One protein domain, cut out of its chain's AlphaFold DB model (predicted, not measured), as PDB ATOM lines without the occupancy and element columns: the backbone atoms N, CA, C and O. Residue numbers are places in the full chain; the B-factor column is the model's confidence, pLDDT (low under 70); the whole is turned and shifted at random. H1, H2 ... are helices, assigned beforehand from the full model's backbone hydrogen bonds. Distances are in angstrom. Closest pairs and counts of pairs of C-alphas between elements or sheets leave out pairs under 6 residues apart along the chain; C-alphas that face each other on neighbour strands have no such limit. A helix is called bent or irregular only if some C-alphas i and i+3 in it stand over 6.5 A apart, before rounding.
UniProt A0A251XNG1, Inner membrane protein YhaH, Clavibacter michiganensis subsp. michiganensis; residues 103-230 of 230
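What this domain is: This is residues 103 to 230 of the 230 residues of the protein "Inner membrane protein YhaH" of Clavibacter michiganensis subsp. michiganensis (UniProt A0A251XNG1). Two long helices, H2 and H3, run side by side in opposite ways; a long loop joins them at one end, and a cluster of short helices gathers round the other end. In that cluster H1 crosses the beginning of H2 on one side of the pair, the helical hairpin H4 and H5 packs on H3b from the other side, and H6 sits at the tip of H3b. The printed part has 128 residues with six named helices, H1 to H6 in order along the chain, and no named strand; the class is all helix. The whole is loose, with a radius of gyration of the C-alphas of 18.0 A, and elongated, spanning 57 by 31 by 23 A.

How they stand to each other: The hub is H3, residues 167 to 193, assigned as one helix by its hydrogen bonds but bent: C-alphas 178 and 181 are 6.6 A apart. Its arms, H3a of residues 167 to 178 and H3b of residues 181 to 193, stand at a shallow tilt of 32 degrees, only just short of steep. H2, residues 122 to 145, touches H3b with residues 122 to 128 alone, at a shallow tilt of 29 degrees, opposite ways; the closest C-alphas, of Phe 125 and Val 186, are 6.4 A apart. H2 and H3a are close but not clearly touching, with the closest C-alphas, of Ser 143 and Trp 168, 7.6 A apart. H1, residues 103 to 111, touches H2 about perpendicular at 86 degrees, closest at the C-alphas of Ala 105 and Glu 124, 4.7 A. H4, residues 198 to 205, touches H3b at a steep tilt of 60 degrees, closest at the C-alphas of Trp 188 and Gly 198, 4.0 A. H4 forms a helical hairpin with H5, residues 209 to 219; their closest C-alphas, of Thr 204 and Gly 210, are 4.8 A apart. H6, residues 224 to 229, touches H3b, closest at the C-alphas of Asp 193 and Gly 226, 4.8 A. H1 and H5 are apart. Every O i to N i+4 pair is within hydrogen-bond range in H1, H3a, H3b and H5, against 19 of 20 in H2, 0 of 4 in H4 and 0 of 2 in H6, where 5 of 5 and 3 of 3 O i to N i+3 pairs are.

Where its parts are: H2 measures 34.6 A from first to last C-alpha, H3a 16.9 A and H3b 18.7 A. H1 begins at C-alpha 103 (95.466, 64.894, 36.326). C-alpha 193, where H3b ends, is at (81.660, 72.568, 22.812).

The domain as a whole: The two C-alphas farthest apart, of Gly 157 and Pro 224, are 58.5 A apart. The printed part has no cut. The link from H2 to H3 is long, residues 146 to 166; residues 153 to 165 have pLDDT under 70.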
ATOM      1  N   GLN A 103      96.103  65.569  35.186       91.38
ATOM      2  CA  GLN A 103      95.466  64.894  36.326       91.38
ATOM      3  C   GLN A 103      93.968  65.211  36.406       91.38
ATOM      4  O   GLN A 103      93.141  64.326  36.637       91.38
ATOM      5  N   GLU A 104      93.599  66.470  36.172       90.44
ATOM      6  CA  GLU A 104      92.205  66.913  36.165       90.44
ATOM      7  C   GLU A 104      91.432  66.331  34.985       90.44
ATOM      8  O   GLU A 104      90.291  65.896  35.159       90.44
ATOM      9  N   ALA A 105      92.056  66.272  33.805       92.12
ATOM     10  CA  ALA A 105      91.467  65.651  32.627       92.12
ATOM     11  C   ALA A 105      91.177  64.163  32.872       92.12
ATOM     12  O   ALA A 105      90.056  63.719  32.622       92.12
ATOM     13  N   MET A 106      92.125  63.410  33.443       95.00
ATOM     14  CA  MET A 106      91.917  61.994  33.779       95.00
ATOM     15  C   MET A 106      90.832  61.811  34.839       95.00
ATOM     16  O   MET A 106      89.936  60.980  34.682       95.00
ATOM     17  N   ARG A 107      90.843  62.630  35.897       92.56
ATOM     18  CA  ARG A 107      89.796  62.590  36.924       92.56
ATOM     19  C   ARG A 107      88.415  62.831  36.312       92.56
ATOM     20  O   ARG A 107      87.479  62.090  36.600       92.56
ATOM     21  N   ARG A 108      88.273  63.843  35.455       91.31
ATOM     22  CA  ARG A 108      87.006  64.158  34.779       91.31
ATOM     23  C   ARG A 108      86.597  63.089  33.772       91.31
ATOM     24  O   ARG A 108      85.403  62.837  33.644       91.31
ATOM     25  N   PHE A 109      87.553  62.456  33.099       93.56
ATOM     26  CA  PHE A 109      87.303  61.347  32.184       93.56
ATOM     27  C   PHE A 109      86.609  60.177  32.893       93.56
ATOM     28  O   PHE A 109      85.543  59.747  32.458       93.56
ATOM     29  N   PHE A 110      87.145  59.735  34.036       93.00
ATOM     30  CA  PHE A 110      86.543  58.647  34.813       93.00
ATOM     31  C   PHE A 110      85.287  59.069  35.588       93.00
ATOM     32  O   PHE A 110      84.378  58.260  35.745       93.00
ATOM     33  N   LEU A 111      85.181  60.325  36.041       91.62
ATOM     34  CA  LEU A 111      83.961  60.808  36.709       91.62
ATOM     35  C   LEU A 111      82.781  60.976  35.740       91.62
ATOM     36  O   LEU A 111      81.640  60.744  36.126       91.62
ATOM     37  N   LYS A 112      83.039  61.357  34.484       89.38
ATOM     38  CA  LYS A 112      82.024  61.507  33.425       89.38
ATOM     39  C   LYS A 112      81.970  60.287  32.506       89.38
ATOM     40  O   LYS A 112      81.871  60.429  31.286       89.38
ATOM     41  N   TYR A 113      82.043  59.097  33.097       91.06
ATOM     42  CA  TYR A 113      82.281  57.849  32.377       91.06
ATOM     43  C   TYR A 113      81.267  57.567  31.253       91.06
ATOM     44  O   TYR A 113      81.647  57.210  30.145       91.06
ATOM     45  N   ALA A 114      79.973  57.760  31.511       94.00
ATOM     46  CA  ALA A 114      78.901  57.564  30.526       94.00
ATOM     47  C   ALA A 114      78.028  58.823  30.382       94.00
ATOM     48  O   ALA A 114      76.827  58.752  30.120       94.00
ATOM     49  N   THR A 115      78.622  60.000  30.596       91.56
ATOM     50  CA  THR A 115      77.904  61.277  30.564       91.56
ATOM     51  C   THR A 115      78.061  61.937  29.195       91.56
ATOM     52  O   THR A 115      79.093  62.536  28.896       91.56
ATOM     53  N   PHE A 116      77.007  61.854  28.380       92.00
ATOM     54  CA  PHE A 116      76.936  62.450  27.035       92.00
ATOM     55  C   PHE A 116      76.364  63.880  27.017       92.00
ATOM     56  O   PHE A 116      76.245  64.491  25.957       92.00
ATOM     57  N   ARG A 117      75.995  64.416  28.186       88.06
ATOM     58  CA  ARG A 117      75.522  65.797  28.367       88.06
ATOM     59  C   ARG A 117      76.663  66.740  28.742       88.06
ATOM     60  O   ARG A 117      77.690  66.294  29.261       88.06
ATOM     61  N   GLY A 118      76.463  68.029  28.493       89.06
ATOM     62  CA  GLY A 118      77.441  69.074  28.749       89.06
ATOM     63  C   GLY A 118      78.552  69.129  27.710       89.06
ATOM     64  O   GLY A 118      78.479  68.536  26.624       89.06
ATOM     65  N   ARG A 119      79.613  69.846  28.081       91.44
ATOM     66  CA  ARG A 119      80.746  70.165  27.210       91.44
ATOM     67  C   ARG A 119      82.067  69.617  27.738       91.44
ATOM     68  O   ARG A 119      82.197  69.203  28.896       91.44
ATOM     69  N   ALA A 120      83.045  69.551  26.842       93.06
ATOM     70  CA  ALA A 120      84.429  69.237  27.162       93.06
ATOM     71  C   ALA A 120      85.344  70.256  26.484       93.06
ATOM     72  O   ALA A 120      85.244  70.499  25.276       93.06
ATOM     73  N   SER A 121      86.252  70.839  27.266       91.69
ATOM     74  CA  SER A 121      87.232  71.780  26.733       91.69
ATOM     75  C   SER A 121      88.250  71.063  25.840       91.69
ATOM     76  O   SER A 121      88.379  69.834  25.843       91.69
ATOM     77  N   ARG A 122      89.037  71.844  25.094       93.00
ATOM     78  CA  ARG A 122      90.163  71.320  24.303       93.00
ATOM     79  C   ARG A 122      91.162  70.554  25.171       93.00
ATOM     80  O   ARG A 122      91.607  69.490  24.759       93.00
ATOM     81  N   GLY A 123      91.488  71.078  26.355       90.62
ATOM     82  CA  GLY A 123      92.442  70.451  27.273       90.62
ATOM     83  C   GLY A 123      91.945  69.099  27.780       90.62
ATOM     84  O   GLY A 123      92.671  68.115  27.693       90.62
ATOM     85  N   GLU A 124      90.683  69.020  28.218       92.56
ATOM     86  CA  GLU A 124      90.082  67.757  28.676       92.56
ATOM     87  C   GLU A 124      90.123  66.669  27.592       92.56
ATOM     88  O   GLU A 124      90.463  65.521  27.871       92.56
ATOM     89  N   PHE A 125      89.789  67.037  26.352       95.38
ATOM     90  CA  PHE A 125      89.760  66.105  25.229       95.38
ATOM     91  C   PHE A 125      91.163  65.674  24.789       95.38
ATOM     92  O   PHE A 125      91.436  64.481  24.697       95.38
ATOM     93  N   TRP A 126      92.073  66.617  24.535       95.94
ATOM     94  CA  TRP A 126      93.390  66.292  23.981       95.94
ATOM     95  C   TRP A 126      94.298  65.569  24.978       95.94
ATOM     96  O   TRP A 126      95.062  64.702  24.558       95.94
ATOM     97  N   TRP A 127      94.173  65.829  26.286       96.75
ATOM     98  CA  TRP A 127      94.880  65.032  27.294       96.75
ATOM     99  C   TRP A 127      94.416  63.579  27.317       96.75
ATOM    100  O   TRP A 127      95.247  62.680  27.472       96.75
ATOM    101  N   TRP A 128      93.113  63.339  27.133       96.00
ATOM    102  CA  TRP A 128      92.594  61.988  26.960       96.00
ATOM    103  C   TRP A 128      93.175  61.332  25.708       96.00
ATOM    104  O   TRP A 128      93.812  60.293  25.834       96.00
ATOM    105  N   ILE A 129      93.056  61.970  24.538       95.44
ATOM    106  CA  ILE A 129      93.578  61.426  23.275       95.44
ATOM    107  C   ILE A 129      95.070  61.091  23.377       95.44
ATOM    108  O   ILE A 129      95.476  59.995  22.993       95.44
ATOM    109  N   LEU A 130      95.883  61.986  23.946       96.00
ATOM    110  CA  LEU A 130      97.306  61.732  24.157       96.00
ATOM    111  C   LEU A 130      97.534  60.518  25.067       96.00
ATOM    112  O   LEU A 130      98.330  59.640  24.738       96.00
ATOM    113  N   THR A 131      96.809  60.439  26.187       96.56
ATOM    114  CA  THR A 131      96.906  59.312  27.125       96.56
ATOM    115  C   THR A 131      96.495  58.000  26.456       96.56
ATOM    116  O   THR A 131      97.168  56.989  26.642       96.56
ATOM    117  N   SER A 132      95.444  58.002  25.631       94.50
ATOM    118  CA  SER A 132      95.012  56.823  24.874       94.50
ATOM    119  C   SER A 132      96.060  56.386  23.860       94.50
ATOM    120  O   SER A 132      96.355  55.198  23.778       94.50
ATOM    121  N   VAL A 133      96.649  57.316  23.102       94.62
ATOM    122  CA  VAL A 133      97.682  57.005  22.101       94.62
ATOM    123  C   VAL A 133      98.921  56.413  22.770       94.62
ATOM    124  O   VAL A 133      99.409  55.367  22.345       94.62
ATOM    125  N   VAL A 134      99.399  57.029  23.854       96.38
ATOM    126  CA  VAL A 134     100.561  56.530  24.605       96.38
ATOM    127  C   VAL A 134     100.249  55.184  25.261       96.38
ATOM    128  O   VAL A 134     101.023  54.239  25.120       96.38
ATOM    129  N   GLY A 135      99.098  55.064  25.927       94.31
ATOM    130  CA  GLY A 135      98.677  53.839  26.604       94.31
ATOM    131  C   GLY A 135      98.498  52.666  25.641       94.31
ATOM    132  O   GLY A 135      99.002  51.575  25.899       94.31
ATOM    133  N   THR A 136      97.850  52.884  24.495       91.94
ATOM    134  CA  THR A 136      97.676  51.840  23.470       91.94
ATOM    135  C   THR A 136      99.000  51.448  22.814       91.94
ATOM    136  O   THR A 136      99.247  50.255  22.654       91.94
ATOM    137  N   SER A 137      99.887  52.402  22.515       92.44
ATOM    138  CA  SER A 137     101.224  52.114  21.962       92.44
ATOM    139  C   SER A 137     102.086  51.298  22.935       92.44
ATOM    140  O   SER A 137     102.742  50.328  22.543       92.44
ATOM    141  N   ALA A 138     102.042  51.642  24.227       93.44
ATOM    142  CA  ALA A 138     102.726  50.895  25.279       93.44
ATOM    143  C   ALA A 138     102.172  49.466  25.412       93.44
ATOM    144  O   ALA A 138     102.944  48.507  25.455       93.44
ATOM    145  N   LEU A 139     100.843  49.307  25.406       90.69
ATOM    146  CA  LEU A 139     100.194  47.994  25.473       90.69
ATOM    147  C   LEU A 139     100.514  47.124  24.251       90.69
ATOM    148  O   LEU A 139     100.748  45.929  24.412       90.69
ATOM    149  N   GLN A 140     100.580  47.698  23.046       88.81
ATOM    150  CA  GLN A 140     100.967  46.969  21.832       88.81
ATOM    151  C   GLN A 140     102.422  46.494  21.885       88.81
ATOM    152  O   GLN A 140     102.695  45.338  21.566       88.81
ATOM    153  N   THR A 141     103.337  47.342  22.360       91.19
ATOM    154  CA  THR A 141     104.755  46.980  22.527       91.19
ATOM    155  C   THR A 141     104.922  45.875  23.573       91.19
ATOM    156  O   THR A 141     105.636  44.894  23.362       91.19
ATOM    157  N   LEU A 142     104.212  45.988  24.698       89.38
ATOM    158  CA  LEU A 142     104.211  44.957  25.733       89.38
ATOM    159  C   LEU A 142     103.613  43.645  25.216       89.38
ATOM    160  O   LEU A 142     104.111  42.566  25.533       89.38
ATOM    161  N   SER A 143     102.577  43.741  24.383       86.25
ATOM    162  CA  SER A 143     102.006  42.601  23.681       86.25
ATOM    163  C   SER A 143     103.081  41.918  22.838       86.25
ATOM    164  O   SER A 143     103.343  40.734  23.050       86.25
ATOM    165  N   SER A 144     103.765  42.637  21.939       85.94
ATOM    166  CA  SER A 144     104.779  42.044  21.054       85.94
ATOM    167  C   SER A 144     105.934  41.383  21.808       85.94
ATOM    168  O   SER A 144     106.380  40.320  21.401       85.94
ATOM    169  N   VAL A 145     106.370  41.952  22.938       88.31
ATOM    170  CA  VAL A 145     107.452  41.374  23.760       88.31
ATOM    171  C   VAL A 145     107.034  40.062  24.430       88.31
ATOM    172  O   VAL A 145     107.862  39.181  24.637       88.31
ATOM    173  N   ASN A 146     105.754  39.911  24.771       84.31
ATOM    174  CA  ASN A 146     105.242  38.700  25.411       84.31
ATOM    175  C   ASN A 146     104.697  37.670  24.413       84.31
ATOM    176  O   ASN A 146     104.102  36.696  24.860       84.31
ATOM    177  N   ALA A 147     104.870  37.870  23.099       81.31
ATOM    178  CA  ALA A 147     104.289  37.019  22.056       81.31
ATOM    179  C   ALA A 147     104.621  35.527  22.239       81.31
ATOM    180  O   ALA A 147     103.717  34.699  22.185       81.31
ATOM    181  N   ASP A 148     105.870  35.203  22.574       81.12
ATOM    182  CA  ASP A 148     106.330  33.814  22.737       81.12
ATOM    183  C   ASP A 148     105.802  33.128  24.009       81.12
ATOM    184  O   ASP A 148     105.953  31.922  24.178       81.12
ATOM    185  N   ARG A 149     105.209  33.893  24.934       80.06
ATOM    186  CA  ARG A 149     104.682  33.407  26.224       80.06
ATOM    187  C   ARG A 149     103.156  33.333  26.247       80.06
ATOM    188  O   ARG A 149     102.571  33.166  27.319       80.06
ATOM    189  N   ARG A 150     102.494  33.570  25.112       76.06
ATOM    190  CA  ARG A 150     101.034  33.611  25.052       76.06
ATOM    191  C   ARG A 150     100.486  32.217  24.823       76.06
ATOM    192  O   ARG A 150     100.607  31.667  23.735       76.06
ATOM    193  N   GLU A 151      99.830  31.692  25.846       73.75
ATOM    194  CA  GLU A 151      99.067  30.460  25.715       73.75
ATOM    195  C   GLU A 151      97.705  30.758  25.064       73.75
ATOM    196  O   GLU A 151      97.005  31.691  25.505       73.75
ATOM    197  N   PRO A 152      97.313  29.996  24.027       72.06
ATOM    198  CA  PRO A 152      95.984  30.105  23.453       72.06
ATOM    199  C   PRO A 152      94.948  29.805  24.536       72.06
ATOM    200  O   PRO A 152      95.087  28.866  25.325       72.06
ATOM    201  N   LEU A 153      93.905  30.633  24.597       65.44
ATOM    202  CA  LEU A 153      92.796  30.403  25.507       65.44
ATOM    203  C   LEU A 153      91.973  29.259  24.901       65.44
ATOM    204  O   LEU A 153      91.074  29.516  24.109       65.44
ATOM    205  N   GLY A 154      92.349  28.007  25.187       65.38
ATOM    206  CA  GLY A 154      91.733  26.824  24.579       65.38
ATOM    207  C   GLY A 154      90.205  26.933  24.553       65.38
ATOM    208  O   GLY A 154      89.571  27.087  25.601       65.38
ATOM    209  N   GLY A 155      89.630  26.904  23.350       64.44
ATOM    210  CA  GLY A 155      88.216  27.147  23.093       64.44
ATOM    211  C   GLY A 155      87.632  26.053  22.205       64.44
ATOM    212  O   GLY A 155      88.324  25.496  21.369       64.44
ATOM    213  N   LEU A 156      86.359  25.712  22.444       58.53
ATOM    214  CA  LEU A 156      85.547  24.698  21.746       58.53
ATOM    215  C   LEU A 156      86.124  24.274  20.378       58.53
ATOM    216  O   LEU A 156      85.969  25.006  19.402       58.53
ATOM    217  N   GLY A 157      86.751  23.089  20.324       59.41
ATOM    218  CA  GLY A 157      87.701  22.640  19.285       59.41
ATOM    219  C   GLY A 157      87.231  22.575  17.823       59.41
ATOM    220  O   GLY A 157      87.924  22.007  16.990       59.41
ATOM    221  N   PHE A 158      86.073  23.144  17.490       61.94
ATOM    222  CA  PHE A 158      85.637  23.426  16.122       61.94
ATOM    223  C   PHE A 158      85.881  24.889  15.689       61.94
ATOM    224  O   PHE A 158      85.684  25.201  14.517       61.94
ATOM    225  N   LEU A 159      86.289  25.787  16.599       57.34
ATOM    226  CA  LEU A 159      86.626  27.192  16.303       57.34
ATOM    227  C   LEU A 159      88.126  27.509  16.405       57.34
ATOM    228  O   LEU A 159      88.514  28.612  16.030       57.34
ATOM    229  N   ASP A 160      88.965  26.570  16.854       63.00
ATOM    230  CA  ASP A 160      90.411  26.781  17.072       63.00
ATOM    231  C   ASP A 160      91.159  27.265  15.813       63.00
ATOM    232  O   ASP A 160      92.128  28.011  15.912       63.00
ATOM    233  N   GLU A 161      90.676  26.917  14.617       58.56
ATOM    234  CA  GLU A 161      91.251  27.374  13.342       58.56
ATOM    235  C   GLU A 161      90.802  28.804  12.951       58.56
ATOM    236  O   GLU A 161      91.405  29.433  12.084       58.56
ATOM    237  N   LEU A 162      89.774  29.355  13.617       58.88
ATOM    238  CA  LEU A 162      89.194  30.679  13.346       58.88
ATOM    239  C   LEU A 162      89.458  31.715  14.459       58.88
ATOM    240  O   LEU A 162      89.348  32.916  14.208       58.88
ATOM    241  N   THR A 163      89.818  31.299  15.678       58.19
ATOM    242  CA  THR A 163      89.989  32.208  16.825       58.19
ATOM    243  C   THR A 163      91.416  32.220  17.367       58.19
ATOM    244  O   THR A 163      91.761  31.460  18.265       58.19
ATOM    245  N   ILE A 164      92.230  33.170  16.896       58.78
ATOM    246  CA  ILE A 164      93.520  33.531  17.513       58.78
ATOM    247  C   ILE A 164      93.244  34.406  18.750       58.78
ATOM    248  O   ILE A 164      93.535  35.603  18.761       58.78
ATOM    249  N   VAL A 165      92.591  33.844  19.768       64.69
ATOM    250  CA  VAL A 165      92.323  34.551  21.028       64.69
ATOM    251  C   VAL A 165      93.202  33.944  22.111       64.69
ATOM    252  O   VAL A 165      92.942  32.868  22.639       64.69
ATOM    253  N   ASP A 166      94.281  34.648  22.430       77.88
ATOM    254  CA  ASP A 166      95.145  34.323  23.558       77.88
ATOM    255  C   ASP A 166      94.664  35.041  24.836       77.88
ATOM    256  O   ASP A 166      93.972  36.067  24.775       77.88
ATOM    257  N   SER A 167      95.026  34.514  26.010       79.44
ATOM    258  CA  SER A 167      94.602  35.080  27.307       79.44
ATOM    259  C   SER A 167      94.934  36.569  27.453       79.44
ATOM    260  O   SER A 167      94.188  37.332  28.067       79.44
ATOM    261  N   TRP A 168      96.048  37.003  26.867       82.81
ATOM    262  CA  TRP A 168      96.522  38.379  26.921       82.81
ATOM    263  C   TRP A 168      95.679  39.309  26.031       82.81
ATOM    264  O   TRP A 168      95.268  40.389  26.461       82.81
ATOM    265  N   SER A 169      95.333  38.864  24.825       81.19
ATOM    266  CA  SER A 169      94.448  39.560  23.892       81.19
ATOM    267  C   SER A 169      93.038  39.740  24.463       81.19
ATOM    268  O   SER A 169      92.446  40.807  24.296       81.19
ATOM    269  N   ALA A 170      92.539  38.756  25.222       83.62
ATOM    270  CA  ALA A 170      91.255  38.842  25.911       83.62
ATOM    271  C   ALA A 170      91.254  39.948  26.982       83.62
ATOM    272  O   ALA A 170      90.330  40.762  27.030       83.62
ATOM    273  N   VAL A 171      92.314  40.041  27.796       86.25
ATOM    274  CA  VAL A 171      92.466  41.121  28.790       86.25
ATOM    275  C   VAL A 171      92.502  42.489  28.108       86.25
ATOM    276  O   VAL A 171      91.794  43.409  28.525       86.25
ATOM    277  N   LEU A 172      93.280  42.628  27.031       86.62
ATOM    278  CA  LEU A 172      93.344  43.876  26.268       86.62
ATOM    279  C   LEU A 172      91.985  44.257  25.669       86.62
ATOM    280  O   LEU A 172      91.616  45.430  25.716       86.62
ATOM    281  N   ALA A 173      91.226  43.292  25.148       87.19
ATOM    282  CA  ALA A 173      89.892  43.530  24.603       87.19
ATOM    283  C   ALA A 173      88.922  44.060  25.671       87.19
ATOM    284  O   ALA A 173      88.193  45.022  25.419       87.19
ATOM    285  N   VAL A 174      88.955  43.500  26.885       90.56
ATOM    286  CA  VAL A 174      88.140  43.983  28.013       90.56
ATOM    287  C   VAL A 174      88.527  45.411  28.404       90.56
ATOM    288  O   VAL A 174      87.646  46.252  28.581       90.56
ATOM    289  N   LEU A 175      89.826  45.717  28.492       91.25
ATOM    290  CA  LEU A 175      90.303  47.068  28.810       91.25
ATOM    291  C   LEU A 175      89.898  48.091  27.739       91.25
ATOM    292  O   LEU A 175      89.425  49.179  28.071       91.25
ATOM    293  N   GLN A 176      90.030  47.734  26.459       90.62
ATOM    294  CA  GLN A 176      89.592  48.568  25.335       90.62
ATOM    295  C   GLN A 176      88.088  48.844  25.410       90.62
ATOM    296  O   GLN A 176      87.658  49.993  25.286       90.62
ATOM    297  N   LEU A 177      87.276  47.819  25.680       91.94
ATOM    298  CA  LEU A 177      85.830  47.969  25.808       91.94
ATOM    299  C   LEU A 177      85.454  48.861  27.000       91.94
ATOM    300  O   LEU A 177      84.630  49.766  26.856       91.94
ATOM    301  N   ALA A 178      86.112  48.671  28.147       93.12
ATOM    302  CA  ALA A 178      85.908  49.486  29.342       93.12
ATOM    303  C   ALA A 178      86.242  50.970  29.112       93.12
ATOM    304  O   ALA A 178      85.656  51.847  29.740       93.12
ATOM    305  N   VAL A 179      87.161  51.283  28.206       94.44
ATOM    306  CA  VAL A 179      87.567  52.661  27.899       94.44
ATOM    307  C   VAL A 179      86.800  53.248  26.704       94.44
ATOM    308  O   VAL A 179      86.732  54.470  26.533       94.44
ATOM    309  N   SER A 180      86.155  52.411  25.894       93.94
ATOM    310  CA  SER A 180      85.431  52.839  24.692       93.94
ATOM    311  C   SER A 180      84.248  53.755  25.016       93.94
ATOM    312  O   SER A 180      84.083  54.797  24.382       93.94
ATOM    313  N   ILE A 181      83.460  53.422  26.043       95.88
ATOM    314  CA  ILE A 181      82.299  54.225  26.466       95.88
ATOM    315  C   ILE A 181      82.709  55.648  26.891       95.88
ATOM    316  O   ILE A 181      82.195  56.603  26.300       95.88
ATOM    317  N   PRO A 182      83.650  55.845  27.835       96.00
ATOM    318  CA  PRO A 182      84.067  57.191  28.224       96.00
ATOM    319  C   PRO A 182      84.804  57.943  27.110       96.00
ATOM    320  O   PRO A 182      84.673  59.165  27.015       96.00
ATOM    321  N   SER A 183      85.498  57.237  26.208       95.94
ATOM    322  CA  SER A 183      86.092  57.837  25.002       95.94
ATOM    323  C   SER A 183      85.033  58.431  24.075       95.94
ATOM    324  O   SER A 183      85.186  59.552  23.582       95.94
ATOM    325  N   LEU A 184      83.926  57.715  23.872       96.06
ATOM    326  CA  LEU A 184      82.781  58.229  23.127       96.06
ATOM    327  C   LEU A 184      82.122  59.393  23.871       96.06
ATOM    328  O   LEU A 184      81.816  60.408  23.251       96.06
ATOM    329  N   ALA A 185      81.964  59.299  25.193       96.12
ATOM    330  CA  ALA A 185      81.355  60.358  25.996       96.12
ATOM    331  C   ALA A 185      82.146  61.677  25.935       96.12
ATOM    332  O   ALA A 185      81.558  62.741  25.729       96.12
ATOM    333  N   VAL A 186      83.479  61.647  26.068       96.38
ATOM    334  CA  VAL A 186      84.304  62.867  25.961       96.38
ATOM    335  C   VAL A 186      84.323  63.426  24.536       96.38
ATOM    336  O   VAL A 186      84.252  64.641  24.363       96.38
ATOM    337  N   SER A 187      84.325  62.559  23.520       96.50
ATOM    338  CA  SER A 187      84.213  62.947  22.105       96.50
ATOM    339  C   SER A 187      82.900  63.670  21.814       96.50
ATOM    340  O   SER A 187      82.882  64.731  21.190       96.50
ATOM    341  N   TRP A 188      81.802  63.126  22.335       96.88
ATOM    342  CA  TRP A 188      80.463  63.680  22.206       96.88
ATOM    343  C   TRP A 188      80.374  65.079  22.828       96.88
ATOM    344  O   TRP A 188      79.957  66.034  22.171       96.88
ATOM    345  N   ARG A 189      80.860  65.227  24.068       95.31
ATOM    346  CA  ARG A 189      80.916  66.512  24.785       95.31
ATOM    347  C   ARG A 189      81.848  67.524  24.117       95.31
ATOM    348  O   ARG A 189      81.588  68.726  24.154       95.31
ATOM    349  N   ARG A 190      82.935  67.064  23.494       95.69
ATOM    350  CA  ARG A 190      83.855  67.936  22.757       95.69
ATOM    351  C   ARG A 190      83.191  68.536  21.519       95.69
ATOM    352  O   ARG A 190      83.417  69.704  21.217       95.69
ATOM    353  N   LEU A 191      82.364  67.760  20.823       96.06
ATOM    354  CA  LEU A 191      81.598  68.246  19.675       96.06
ATOM    355  C   LEU A 191      80.524  69.258  20.087       96.06
ATOM    356  O   LEU A 191      80.379  70.278  19.415       96.06
ATOM    357  N   HIS A 192      79.853  69.044  21.220       94.88
ATOM    358  CA  HIS A 192      78.940  70.041  21.788       94.88
ATOM    359  C   HIS A 192      79.637  71.383  22.052       94.88
ATOM    360  O   HIS A 192      79.075  72.439  21.767       94.88
ATOM    361  N   ASP A 193      80.884  71.355  22.529       93.19
ATOM    362  CA  ASP A 193      81.660  72.568  22.812       93.19
ATOM    363  C   ASP A 193      81.982  73.408  21.560       93.19
ATOM    364  O   ASP A 193      82.104  74.630  21.635       93.19
ATOM    365  N   VAL A 194      82.061  72.775  20.386       93.19
ATOM    366  CA  VAL A 194      82.237  73.455  19.087       93.19
ATOM    367  C   VAL A 194      80.915  73.673  18.344       93.19
ATOM    368  O   VAL A 194      80.910  73.905  17.132       93.19
ATOM    369  N   ASP A 195      79.798  73.620  19.072       92.50
ATOM    370  CA  ASP A 195      78.435  73.795  18.568       92.50
ATOM    371  C   ASP A 195      78.042  72.788  17.466       92.50
ATOM    372  O   ASP A 195      77.464  73.116  16.428       92.50
ATOM    373  N   ARG A 196      78.402  71.518  17.667       93.25
ATOM    374  CA  ARG A 196      78.074  70.405  16.766       93.25
ATOM    375  C   ARG A 196      77.382  69.294  17.545       93.25
ATOM    376  O   ARG A 196      77.663  69.081  18.717       93.25
ATOM    377  N   SER A 197      76.501  68.544  16.885       94.69
ATOM    378  CA  SER A 197      75.902  67.356  17.498       94.69
ATOM    379  C   SER A 197      76.975  66.301  17.784       94.69
ATOM    380  O   SER A 197      77.855  66.058  16.956       94.69
ATOM    381  N   GLY A 198      76.889  65.620  18.928       92.50
ATOM    382  CA  GLY A 198      77.847  64.565  19.269       92.50
ATOM    383  C   GLY A 198      77.839  63.360  18.316       92.50
ATOM    384  O   GLY A 198      78.836  62.640  18.227       92.50
ATOM    385  N   THR A 199      76.782  63.202  17.512       94.44
ATOM    386  CA  THR A 199      76.680  62.199  16.437       94.44
ATOM    387  C   THR A 199      77.768  62.332  15.372       94.44
ATOM    388  O   THR A 199      78.113  61.337  14.739       94.44
ATOM    389  N   TRP A 200      78.376  63.514  15.212       95.25
ATOM    390  CA  TRP A 200      79.531  63.687  14.326       95.25
ATOM    391  C   TRP A 200      80.736  62.830  14.732       95.25
ATOM    392  O   TRP A 200      81.617  62.619  13.907       95.25
ATOM    393  N   THR A 201      80.766  62.264  15.946       94.00
ATOM    394  CA  THR A 201      81.798  61.294  16.357       94.00
ATOM    395  C   THR A 201      81.862  60.092  15.407       94.00
ATOM    396  O   THR A 201      82.948  59.598  15.118       94.00
ATOM    397  N   PHE A 202      80.726  59.655  14.854       94.75
ATOM    398  CA  PHE A 202      80.653  58.479  13.977       94.75
ATOM    399  C   PHE A 202      81.262  58.690  12.589       94.75
ATOM    400  O   PHE A 202      81.461  57.719  11.861       94.75
ATOM    401  N   ILE A 203      81.630  59.923  12.223       94.75
ATOM    402  CA  ILE A 203      82.378  60.161  10.984       94.75
ATOM    403  C   ILE A 203      83.734  59.440  10.996       94.75
ATOM    404  O   ILE A 203      84.264  59.120   9.940       94.75
ATOM    405  N   THR A 204      84.265  59.119  12.181       92.88
ATOM    406  CA  THR A 204      85.501  58.343  12.352       92.88
ATOM    407  C   THR A 204      85.434  56.933  11.752       92.88
ATOM    408  O   THR A 204      86.485  56.360  11.480       92.88
ATOM    409  N   PHE A 205      84.240  56.397  11.459       93.50
ATOM    410  CA  PHE A 205      84.087  55.139  10.716       93.50
ATOM    411  C   PHE A 205      84.471  55.249   9.235       93.50
ATOM    412  O   PHE A 205      84.701  54.229   8.589       93.50
ATOM    413  N   ILE A 206      84.570  56.466   8.692       95.12
ATOM    414  CA  ILE A 206      85.129  56.706   7.362       95.12
ATOM    415  C   ILE A 206      86.649  56.852   7.521       95.12
ATOM    416  O   ILE A 206      87.111  57.857   8.078       95.12
ATOM    417  N   PRO A 207      87.453  55.887   7.040       91.00
ATOM    418  CA  PRO A 207      88.894  55.914   7.238       91.00
ATOM    419  C   PRO A 207      89.520  57.130   6.553       91.00
ATOM    420  O   PRO A 207      89.068  57.571   5.495       91.00
ATOM    421  N   ILE A 208      90.593  57.645   7.156       93.81
ATOM    422  CA  ILE A 208      91.393  58.788   6.686       93.81
ATOM    423  C   ILE A 208      90.591  60.099   6.625       93.81
ATOM    424  O   ILE A 208      90.812  60.974   7.455       93.81
ATOM    425  N   LEU A 209      89.644  60.245   5.693       95.19
ATOM    426  CA  LEU A 209      88.860  61.472   5.507       95.19
ATOM    427  C   LEU A 209      88.002  61.797   6.730       95.19
ATOM    428  O   LEU A 209      88.009  62.932   7.203       95.19
ATOM    429  N   GLY A 210      87.298  60.802   7.269       94.25
ATOM    430  CA  GLY A 210      86.478  60.993   8.459       94.25
ATOM    431  C   GLY A 210      87.314  61.361   9.680       94.25
ATOM    432  O   GLY A 210      86.964  62.285  10.411       94.25
ATOM    433  N   LEU A 211      88.473  60.717   9.847       93.88
ATOM    434  CA  LEU A 211      89.420  61.048  10.910       93.88
ATOM    435  C   LEU A 211      89.942  62.486  10.786       93.88
ATOM    436  O   LEU A 211      89.944  63.213  11.776       93.88
ATOM    437  N   ILE A 212      90.342  62.919   9.586       95.69
ATOM    438  CA  ILE A 212      90.820  64.289   9.345       95.69
ATOM    439  C   ILE A 212      89.728  65.300   9.706       95.69
ATOM    440  O   ILE A 212      89.980  66.225  10.478       95.69
ATOM    441  N   VAL A 213      88.504  65.108   9.202       96.25
ATOM    442  CA  VAL A 213      87.375  66.003   9.501       96.25
ATOM    443  C   VAL A 213      87.091  66.037  11.003       96.25
ATOM    444  O   VAL A 213      86.950  67.116  11.578       96.25
ATOM    445  N   TYR A 214      87.072  64.880  11.662       96.31
ATOM    446  CA  TYR A 214      86.849  64.776  13.100       96.31
ATOM    447  C   TYR A 214      87.932  65.497  13.921       96.31
ATOM    448  O   TYR A 214      87.619  66.240  14.855       96.31
ATOM    449  N   VAL A 215      89.206  65.338  13.554       95.25
ATOM    450  CA  VAL A 215      90.329  66.032  14.200       95.25
ATOM    451  C   VAL A 215      90.209  67.542  14.012       95.25
ATOM    452  O   VAL A 215      90.340  68.284  14.982       95.25
ATOM    453  N   VAL A 216      89.885  68.016  12.805       95.38
ATOM    454  CA  VAL A 216      89.675  69.450  12.542       95.38
ATOM    455  C   VAL A 216      88.535  70.005  13.402       95.38
ATOM    456  O   VAL A 216      88.684  71.060  14.020       95.38
ATOM    457  N   MET A 217      87.413  69.286  13.502       95.00
ATOM    458  CA  MET A 217      86.278  69.691  14.335       95.00
ATOM    459  C   MET A 217      86.654  69.762  15.819       95.00
ATOM    460  O   MET A 217      86.383  70.763  16.480       95.00
ATOM    461  N   THR A 218      87.312  68.729  16.348       94.44
ATOM    462  CA  THR A 218      87.687  68.656  17.770       94.44
ATOM    463  C   THR A 218      88.868  69.564  18.131       94.44
ATOM    464  O   THR A 218      88.977  69.998  19.282       94.44
ATOM    465  N   ALA A 219      89.704  69.956  17.168       93.62
ATOM    466  CA  ALA A 219      90.754  70.962  17.337       93.62
ATOM    467  C   ALA A 219      90.230  72.411  17.345       93.62
ATOM    468  O   ALA A 219      90.942  73.301  17.816       93.62
ATOM    469  N   GLY A 220      89.006  72.652  16.856       87.06
ATOM    470  CA  GLY A 220      88.394  73.980  16.762       87.06
ATOM    471  C   GLY A 220      88.295  74.727  18.099       87.06
ATOM    472  O   GLY A 220      88.384  74.147  19.178       87.06
ATOM    473  N   ARG A 221      88.108  76.048  18.061       88.06
ATOM    474  CA  ARG A 221      87.851  76.832  19.282       88.06
ATOM    475  C   ARG A 221      86.425  76.580  19.783       88.06
ATOM    476  O   ARG A 221      85.540  76.287  18.979       88.06
ATOM    477  N   SER A 222      86.223  76.697  21.091       86.12
ATOM    478  CA  SER A 222      84.900  76.646  21.722       86.12
ATOM    479  C   SER A 222      83.996  77.738  21.150       86.12
ATOM    480  O   SER A 222      84.479  78.826  20.829       86.12
ATOM    481  N   ARG A 223      82.702  77.451  20.990       85.81
ATOM    482  CA  ARG A 223      81.719  78.396  20.438       85.81
ATOM    483  C   ARG A 223      80.642  78.731  21.474       85.81
ATOM    484  O   ARG A 223      80.177  77.804  22.138       85.81
ATOM    485  N   PRO A 224      80.173  79.994  21.565       79.19
ATOM    486  CA  PRO A 224      79.106  80.380  22.498       79.19
ATOM    487  C   PRO A 224      77.828  79.545  22.336       79.19
ATOM    488  O   PRO A 224      77.239  79.118  23.326       79.19
ATOM    489  N   GLY A 225      77.464  79.201  21.093       79.38
ATOM    490  CA  GLY A 225      76.302  78.356  20.783       79.38
ATOM    491  C   GLY A 225      76.331  76.960  21.419       79.38
ATOM    492  O   GLY A 225      75.280  76.353  21.604       79.38
ATOM    493  N   GLY A 226      77.506  76.474  21.839       81.69
ATOM    494  CA  GLY A 226      77.638  75.208  22.556       81.69
ATOM    495  C   GLY A 226      76.959  75.193  23.931       81.69
ATOM    496  O   GLY A 226      76.641  74.114  24.426       81.69
ATOM    497  N   ALA A 227      76.684  76.356  24.536       84.62
ATOM    498  CA  ALA A 227      76.031  76.459  25.845       84.62
ATOM    499  C   ALA A 227      74.628  75.821  25.888       84.62
ATOM    500  O   ALA A 227      74.158  75.434  26.950       84.62
ATOM    501  N   ARG A 228      73.971  75.632  24.736       83.56
ATOM    502  CA  ARG A 228      72.669  74.941  24.651       83.56
ATOM    503  C   ARG A 228      72.711  73.451  25.016       83.56
ATOM    504  O   ARG A 228      71.658  72.829  25.109       83.56
ATOM    505  N   PHE A 229      73.905  72.864  25.092       84.94
ATOM    506  CA  PHE A 229      74.113  71.445  25.389       84.94
ATOM    507  C   PHE A 229      74.471  71.178  26.859       84.94
ATOM    508  O   PHE A 229      74.736  70.017  27.200       84.94
ATOM    509  N   ASP A 230      74.523  72.230  27.683       81.94
ATOM    510  CA  ASP A 230      74.736  72.141  29.130       81.94
ATOM    511  C   ASP A 230      73.509  71.553  29.850       81.94
ATOM    512  O   ASP A 230      72.361  71.845  29.441       81.94
TER     513      ASP A 230